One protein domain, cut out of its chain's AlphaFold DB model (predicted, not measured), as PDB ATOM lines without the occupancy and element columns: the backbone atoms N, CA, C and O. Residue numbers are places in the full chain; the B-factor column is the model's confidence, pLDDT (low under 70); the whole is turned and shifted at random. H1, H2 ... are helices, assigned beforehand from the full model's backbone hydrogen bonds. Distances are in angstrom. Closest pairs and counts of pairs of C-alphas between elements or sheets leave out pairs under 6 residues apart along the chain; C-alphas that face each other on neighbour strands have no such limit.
ATOM      1  N   VAL A 105       8.597   7.302 -35.988       93.00
ATOM      2  CA  VAL A 105       8.059   6.010 -35.537       93.00
ATOM      3  C   VAL A 105       6.531   6.044 -35.480       93.00
ATOM      4  O   VAL A 105       5.891   5.180 -36.079       93.00
ATOM      5  N   ASP A 106       5.950   7.071 -34.850       94.31
ATOM      6  CA  ASP A 106       4.491   7.242 -34.785       94.31
ATOM      7  C   ASP A 106       3.886   7.412 -36.182       94.31
ATOM      8  O   ASP A 106       2.835   6.853 -36.487       94.31
ATOM      9  N   PHE A 107       4.568   8.160 -37.053       93.75
ATOM     10  CA  PHE A 107       4.158   8.339 -38.441       93.75
ATOM     11  C   PHE A 107       4.130   7.004 -39.190       93.75
ATOM     12  O   PHE A 107       3.113   6.653 -39.784       93.75
ATOM     13  N   CYS A 108       5.214   6.228 -39.134       94.25
ATOM     14  CA  CYS A 108       5.272   4.935 -39.806       94.25
ATOM     15  C   CYS A 108       4.214   3.964 -39.275       94.25
ATOM     16  O   CYS A 108       3.604   3.255 -40.070       94.25
ATOM     17  N   GLN A 109       3.941   3.976 -37.969       94.62
ATOM     18  CA  GLN A 109       2.878   3.166 -37.378       94.62
ATOM     19  C   GLN A 109       1.482   3.616 -37.836       94.62
ATOM     20  O   GLN A 109       0.642   2.777 -38.148       94.62
ATOM     21  N   LYS A 110       1.230   4.929 -37.907       94.56
ATOM     22  CA  LYS A 110      -0.071   5.499 -38.289       94.56
ATOM     23  C   LYS A 110      -0.453   5.215 -39.745       94.56
ATOM     24  O   LYS A 110      -1.632   5.024 -40.020       94.56
ATOM     25  N   TYR A 111       0.520   5.203 -40.654       94.25
ATOM     26  CA  TYR A 111       0.304   4.960 -42.090       94.25
ATOM     27  C   TYR A 111       0.700   3.548 -42.534       94.25
ATOM     28  O   TYR A 111       0.895   3.322 -43.726       94.25
ATOM     29  N   GLU A 112       0.857   2.617 -41.585       94.44
ATOM     30  CA  GLU A 112       1.207   1.214 -41.849       94.44
ATOM     31  C   GLU A 112       2.420   1.058 -42.787       94.44
ATOM     32  O   GLU A 112       2.486   0.174 -43.645       94.44
ATOM     33  N   LEU A 113       3.411   1.942 -42.636       93.69
ATOM     34  CA  LEU A 113       4.648   1.860 -43.401       93.69
ATOM     35  C   LEU A 113       5.496   0.689 -42.901       93.69
ATOM     36  O   LEU A 113       5.510   0.362 -41.713       93.69
ATOM     37  N   SER A 114       6.246   0.079 -43.820       92.62
ATOM     38  CA  SER A 114       7.150  -1.024 -43.488       92.62
ATOM     39  C   SER A 114       8.133  -0.615 -42.387       92.62
ATOM     40  O   SER A 114       8.685   0.488 -42.418       92.62
ATOM     41  N   SER A 115       8.418  -1.527 -41.455       90.94
ATOM     42  CA  SER A 115       9.426  -1.326 -40.404       90.94
ATOM     43  C   SER A 115      10.827  -1.070 -40.966       90.94
ATOM     44  O   SER A 115      11.655  -0.433 -40.322       90.94
ATOM     45  N   THR A 116      11.087  -1.513 -42.197       92.44
ATOM     46  CA  THR A 116      12.304  -1.179 -42.937       92.44
ATOM     47  C   THR A 116      12.403   0.328 -43.177       92.44
ATOM     48  O   THR A 116      13.470   0.906 -43.000       92.44
ATOM     49  N   ILE A 117      11.287   0.992 -43.499       92.31
ATOM     50  CA  ILE A 117      11.277   2.430 -43.790       92.31
ATOM     51  C   ILE A 117      11.570   3.248 -42.539       92.31
ATOM     52  O   ILE A 117      12.381   4.174 -42.591       92.31
ATOM     53  N   SER A 118      10.956   2.892 -41.410       93.31
ATOM     54  CA  SER A 118      11.225   3.576 -40.145       93.31
ATOM     55  C   SER A 118      12.673   3.385 -39.695       93.31
ATOM     56  O   SER A 118      13.306   4.360 -39.297       93.31
ATOM     57  N   ALA A 119      13.223   2.171 -39.812       92.81
ATOM     58  CA  ALA A 119      14.612   1.885 -39.457       92.81
ATOM     59  C   ALA A 119      15.598   2.716 -40.292       92.81
ATOM     60  O   ALA A 119      16.447   3.399 -39.723       92.81
ATOM     61  N   HIS A 120      15.429   2.733 -41.619       93.69
ATOM     62  CA  HIS A 120      16.285   3.511 -42.517       93.69
ATOM     63  C   HIS A 120      16.207   5.015 -42.239       93.69
ATOM     64  O   HIS A 120      17.230   5.691 -42.197       93.69
ATOM     65  N   LEU A 121      15.009   5.560 -42.011       92.25
ATOM     66  CA  LEU A 121      14.864   6.984 -41.704       92.25
ATOM     67  C   LEU A 121      15.541   7.357 -40.377       92.25
ATOM     68  O   LEU A 121      16.220   8.381 -40.304       92.25
ATOM     69  N   VAL A 122      15.400   6.521 -39.345       91.81
ATOM     70  CA  VAL A 122      16.030   6.753 -38.035       91.81
ATOM     71  C   VAL A 122      17.552   6.623 -38.114       91.81
ATOM     72  O   VAL A 122      18.253   7.442 -37.519       91.81
ATOM     73  N   GLU A 123      18.071   5.654 -38.873       94.06
ATOM     74  CA  GLU A 123      19.511   5.473 -39.107       94.06
ATOM     75  C   GLU A 123      20.143   6.704 -39.772       94.06
ATOM     76  O   GLU A 123      21.239   7.120 -39.405       94.06
ATOM     77  N   GLN A 124      19.410   7.349 -40.682       92.69
ATOM     78  CA  GLN A 124      19.819   8.594 -41.341       92.69
ATOM     79  C   GLN A 124      19.592   9.853 -40.480       92.69
ATOM     80  O   GLN A 124      19.809  10.976 -40.934       92.69
ATOM     81  N   GLY A 125      19.146   9.698 -39.230       93.50
ATOM     82  CA  GLY A 125      18.938  10.803 -38.294       93.50
ATOM     83  C   GLY A 125      17.617  11.559 -38.472       93.50
ATOM     84  O   GLY A 125      17.404  12.587 -37.822       93.50
ATOM     85  N   TYR A 126      16.690  11.066 -39.299       92.81
ATOM     86  CA  TYR A 126      15.355  11.649 -39.409       92.81
ATOM     87  C   TYR A 126      14.496  11.227 -38.217       92.81
ATOM     88  O   TYR A 126      13.935  10.136 -38.176       92.81
ATOM     89  N   MET A 127      14.383  12.113 -37.226       92.94
ATOM     90  CA  MET A 127      13.609  11.840 -36.006       92.94
ATOM     91  C   MET A 127      12.187  12.413 -36.020       92.94
ATOM     92  O   MET A 127      11.307  11.900 -35.326       92.94
ATOM     93  N   LYS A 128      11.936  13.472 -36.799       93.44
ATOM     94  CA  LYS A 128      10.663  14.212 -36.803       93.44
ATOM     95  C   LYS A 128      10.098  14.340 -38.207       93.44
ATOM     96  O   LYS A 128      10.844  14.616 -39.135       93.44
ATOM     97  N   THR A 129       8.777  14.286 -38.358       91.06
ATOM     98  CA  THR A 129       8.111  14.443 -39.669       91.06
ATOM     99  C   THR A 129       8.369  15.794 -40.340       91.06
ATOM    100  O   THR A 129       8.333  15.894 -41.564       91.06
ATOM    101  N   LYS A 130       8.727  16.836 -39.578       89.69
ATOM    102  CA  LYS A 130       9.138  18.139 -40.131       89.69
ATOM    103  C   LYS A 130      10.350  18.066 -41.054       89.69
ATOM    104  O   LYS A 130      10.503  18.944 -41.896       89.69
ATOM    105  N   THR A 131      11.211  17.058 -40.922       89.19
ATOM    106  CA  THR A 131      12.372  16.923 -41.808       89.19
ATOM    107  C   THR A 131      11.986  16.424 -43.199       89.19
ATOM    108  O   THR A 131      12.740  16.656 -44.136       89.19
ATOM    109  N   PHE A 132      10.804  15.816 -43.377       89.19
ATOM    110  CA  PHE A 132      10.374  15.244 -44.658       89.19
ATOM    111  C   PHE A 132      10.265  16.275 -45.786       89.19
ATOM    112  O   PHE A 132      10.531  15.937 -46.934       89.19
ATOM    113  N   GLN A 133       9.987  17.546 -45.472       86.88
ATOM    114  CA  GLN A 133       9.975  18.628 -46.470       86.88
ATOM    115  C   GLN A 133      11.353  18.897 -47.105       86.88
ATOM    116  O   GLN A 133      11.446  19.539 -48.155       86.88
ATOM    117  N   HIS A 134      12.424  18.473 -46.430       87.19
ATOM    118  CA  HIS A 134      13.801  18.635 -46.886       87.19
ATOM    119  C   HIS A 134      14.309  17.415 -47.649       87.19
ATOM    120  O   HIS A 134      15.315  17.536 -48.336       87.19
ATOM    121  N   ILE A 135      13.609  16.281 -47.565       89.88
ATOM    122  CA  ILE A 135      13.992  15.064 -48.270       89.88
ATOM    123  C   ILE A 135      13.573  15.201 -49.740       89.88
ATOM    124  O   ILE A 135      12.449  15.601 -50.079       89.88
ATOM    125  N   THR A 136      14.485  14.871 -50.641       90.19
ATOM    126  CA  THR A 136      14.240  14.786 -52.078       90.19
ATOM    127  C   THR A 136      14.061  13.335 -52.512       90.19
ATOM    128  O   THR A 136      14.422  12.392 -51.810       90.19
ATOM    129  N   LEU A 137      13.478  13.123 -53.694       88.12
ATOM    130  CA  LEU A 137      13.391  11.775 -54.260       88.12
ATOM    131  C   LEU A 137      14.765  11.172 -54.567       88.12
ATOM    132  O   LEU A 137      14.866   9.951 -54.648       88.12
ATOM    133  N   ASP A 138      15.784  12.007 -54.772       89.69
ATOM    134  CA  ASP A 138      17.148  11.539 -54.995       89.69
ATOM    135  C   ASP A 138      17.750  11.009 -53.692       89.69
ATOM    136  O   ASP A 138      18.228   9.879 -53.673       89.69
ATOM    137  N   ASP A 139      17.547  11.727 -52.579       90.75
ATOM    138  CA  ASP A 139      17.960  11.277 -51.242       90.75
ATOM    139  C   ASP A 139      17.346   9.910 -50.896       90.75
ATOM    140  O   ASP A 139      18.019   9.027 -50.375       90.75
ATOM    141  N   LEU A 140      16.069   9.685 -51.237       90.75
ATOM    142  CA  LEU A 140      15.439   8.376 -51.022       90.75
ATOM    143  C   LEU A 140      16.054   7.266 -51.885       90.75
ATOM    144  O   LEU A 140      16.138   6.118 -51.453       90.75
ATOM    145  N   LYS A 141      16.470   7.577 -53.113       90.50
ATOM    146  CA  LYS A 141      17.160   6.593 -53.957       90.50
ATOM    147  C   LYS A 141      18.555   6.294 -53.421       90.50
ATOM    148  O   LYS A 141      18.958   5.136 -53.435       90.50
ATOM    149  N   GLU A 142      19.257   7.307 -52.926       91.94
ATOM    150  CA  GLU A 142      20.571   7.161 -52.296       91.94
ATOM    151  C   GLU A 142      20.489   6.323 -51.010       91.94
ATOM    152  O   GLU A 142      21.336   5.465 -50.772       91.94
ATOM    153  N   MET A 143      19.399   6.462 -50.250       89.25
ATOM    154  CA  MET A 143      19.076   5.626 -49.084       89.25
ATOM    155  C   MET A 143      18.632   4.196 -49.435       89.25
ATOM    156  O   MET A 143      18.219   3.451 -48.549       89.25
ATOM    157  N   MET A 144      18.719   3.793 -50.708       91.94
ATOM    158  CA  MET A 144      18.401   2.445 -51.193       91.94
ATOM    159  C   MET A 144      16.934   2.029 -50.992       91.94
ATOM    160  O   MET A 144      16.623   0.835 -50.964       91.94
ATOM    161  N   PHE A 145      16.007   2.990 -50.907       92.62
ATOM    162  CA  PHE A 145      14.580   2.675 -50.857       92.62
ATOM    163  C   PHE A 145      14.102   2.048 -52.167       92.62
ATOM    164  O   PHE A 145      14.410   2.512 -53.270       92.62
ATOM    165  N   LYS A 146      13.261   1.015 -52.062       94.75
ATOM    166  CA  LYS A 146      12.629   0.409 -53.236       94.75
ATOM    167  C   LYS A 146      11.602   1.375 -53.834       94.75
ATOM    168  O   LYS A 146      10.924   2.085 -53.092       94.75
ATOM    169  N   PRO A 147      11.355   1.339 -55.157       92.25
ATOM    170  CA  PRO A 147      10.363   2.211 -55.791       92.25
ATOM    171  C   PRO A 147       8.961   2.138 -55.163       92.25
ATOM    172  O   PRO A 147       8.283   3.157 -55.057       92.25
ATOM    173  N   GLY A 148       8.539   0.949 -54.711       93.94
ATOM    174  CA  GLY A 148       7.266   0.768 -54.007       93.94
ATOM    175  C   GLY A 148       7.236   1.443 -52.633       93.94
ATOM    176  O   GLY A 148       6.242   2.067 -52.286       93.94
ATOM    177  N   GLU A 149       8.339   1.394 -51.885       93.56
ATOM    178  CA  GLU A 149       8.463   2.054 -50.578       93.56
ATOM    179  C   GLU A 149       8.458   3.574 -50.730       93.56
ATOM    180  O   GLU A 149       7.762   4.265 -49.991       93.56
ATOM    181  N   ILE A 150       9.156   4.090 -51.749       92.69
ATOM    182  CA  ILE A 150       9.127   5.512 -52.112       92.69
ATOM    183  C   ILE A 150       7.694   5.942 -52.441       92.69
ATOM    184  O   ILE A 150       7.244   6.988 -51.978       92.69
ATOM    185  N   ALA A 151       6.957   5.150 -53.228       93.19
ATOM    186  CA  ALA A 151       5.570   5.454 -53.564       93.19
ATOM    187  C   ALA A 151       4.670   5.477 -52.317       93.19
ATOM    188  O   ALA A 151       3.949   6.454 -52.120       93.19
ATOM    189  N   SER A 152       4.761   4.463 -51.451       93.38
ATOM    190  CA  SER A 152       4.008   4.417 -50.190       93.38
ATOM    191  C   SER A 152       4.339   5.597 -49.280       93.38
ATOM    192  O   SER A 152       3.432   6.236 -48.752       93.38
ATOM    193  N   LEU A 153       5.621   5.951 -49.150       93.19
ATOM    194  CA  LEU A 153       6.052   7.103 -48.363       93.19
ATOM    195  C   LEU A 153       5.482   8.409 -48.930       93.19
ATOM    196  O   LEU A 153       5.001   9.244 -48.171       93.19
ATOM    197  N   ARG A 154       5.461   8.583 -50.259       91.62
ATOM    198  CA  ARG A 154       4.843   9.763 -50.891       91.62
ATOM    199  C   ARG A 154       3.355   9.866 -50.590       91.62
ATOM    200  O   ARG A 154       2.882  10.964 -50.297       91.62
ATOM    201  N   VAL A 155       2.627   8.755 -50.676       91.25
ATOM    202  CA  VAL A 155       1.192   8.722 -50.370       91.25
ATOM    203  C   VAL A 155       0.968   9.088 -48.903       91.25
ATOM    204  O   VAL A 155       0.258  10.052 -48.633       91.25
ATOM    205  N   ALA A 156       1.669   8.431 -47.976       93.00
ATOM    206  CA  ALA A 156       1.564   8.698 -46.543       93.00
ATOM    207  C   ALA A 156       1.890  10.158 -46.185       93.00
ATOM    208  O   ALA A 156       1.178  10.793 -45.410       93.00
ATOM    209  N   VAL A 157       2.945  10.726 -46.777       91.31
ATOM    210  CA  VAL A 157       3.327  12.130 -46.558       91.31
ATOM    211  C   VAL A 157       2.261  13.086 -47.109       91.31
ATOM    212  O   VAL A 157       1.959  14.091 -46.469       91.31
ATOM    213  N   THR A 158       1.651  12.767 -48.254       89.25
ATOM    214  CA  THR A 158       0.562  13.571 -48.842       89.25
ATOM    215  C   THR A 158      -0.698  13.531 -47.972       89.25
ATOM    216  O   THR A 158      -1.314  14.568 -47.721       89.25
ATOM    217  N   GLU A 159      -1.068  12.352 -47.473       90.50
ATOM    218  CA  GLU A 159      -2.212  12.172 -46.574       90.50
ATOM    219  C   GLU A 159      -2.000  12.869 -45.228       90.50
ATOM    220  O   GLU A 159      -2.903  13.533 -44.724       90.50
ATOM    221  N   TRP A 160      -0.794  12.775 -44.665       90.94
ATOM    222  CA  TRP A 160      -0.426  13.466 -43.429       90.94
ATOM    223  C   TRP A 160      -0.490  14.978 -43.551       90.94
ATOM    224  O   TRP A 160      -0.980  15.651 -42.645       90.94
ATOM    225  N   ALA A 161      -0.018  15.511 -44.668       88.44
ATOM    226  CA  ALA A 161      -0.050  16.937 -44.916       88.44
ATOM    227  C   ALA A 161      -1.491  17.452 -45.068       88.44
ATOM    228  O   ALA A 161      -1.826  18.513 -44.552       88.44
ATOM    229  N   SER A 162      -2.376  16.647 -45.656       87.25
ATOM    230  CA  SER A 162      -3.793  16.984 -45.844       87.25
ATOM    231  C   SER A 162      -4.626  16.994 -44.547       87.25
ATOM    232  O   SER A 162      -5.817  17.280 -44.603       87.25
ATOM    233  N   GLN A 163      -4.045  16.660 -43.387       81.12
ATOM    234  CA  GLN A 163      -4.734  16.671 -42.081       81.12
ATOM    235  C   GLN A 163      -4.755  18.050 -41.396       81.12
ATOM    236  O   GLN A 163      -5.186  18.134 -40.245       81.12
TER     237      GLN A 163
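AT A GLANCE: This is residues 105 to 163 of the 164 residues of the protein "Expressed protein" of Lentinula edodes (UniProt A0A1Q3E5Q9). A short helical hairpin, H1 and H2, lies over the long helix H5, with H3 at one side between them and H4 beside H5 near Ile 150. The printed part has 59 residues, five named helices in the order H1 to H5 and no named strand: all helix. It is compact, radius of gyration of the C-alphas 10.4 A, spans 29 by 21 by 18 A.

HOW THE PARTS SIT: H1, residues 105 to 110, and H2, residues 115 to 123, touch as a hairpin, closest at the C-alphas of Val 105 and Ser 118, 6.1 A, with a shallow tilt of 29 degrees, opposite ways. H3, residues 129 to 134, and H4, residues 137 to 142, are apart. H5, residues 147 to 161, is close but not clearly touching to H4, the closest C-alphas being those of Leu 140 and Ile 150, 7.0 A. Every O i to N i+4 pair is within hydrogen-bond range in H1, H2, H4 and H5; in H3, 0 of 2 are, beside 2 of 3 O i to N i+3 pairs.

IN THESE COORDINATES: H1 begins at C-alpha 105, (8.059, 6.010, -35.537); H5, 21.1 A long, ends at C-alpha 161, (-0.050, 16.937, -44.916).

THE WHOLE: The printed part has no cut, its four links between helices are tight, and no printed residue is under 70 in pLDDT.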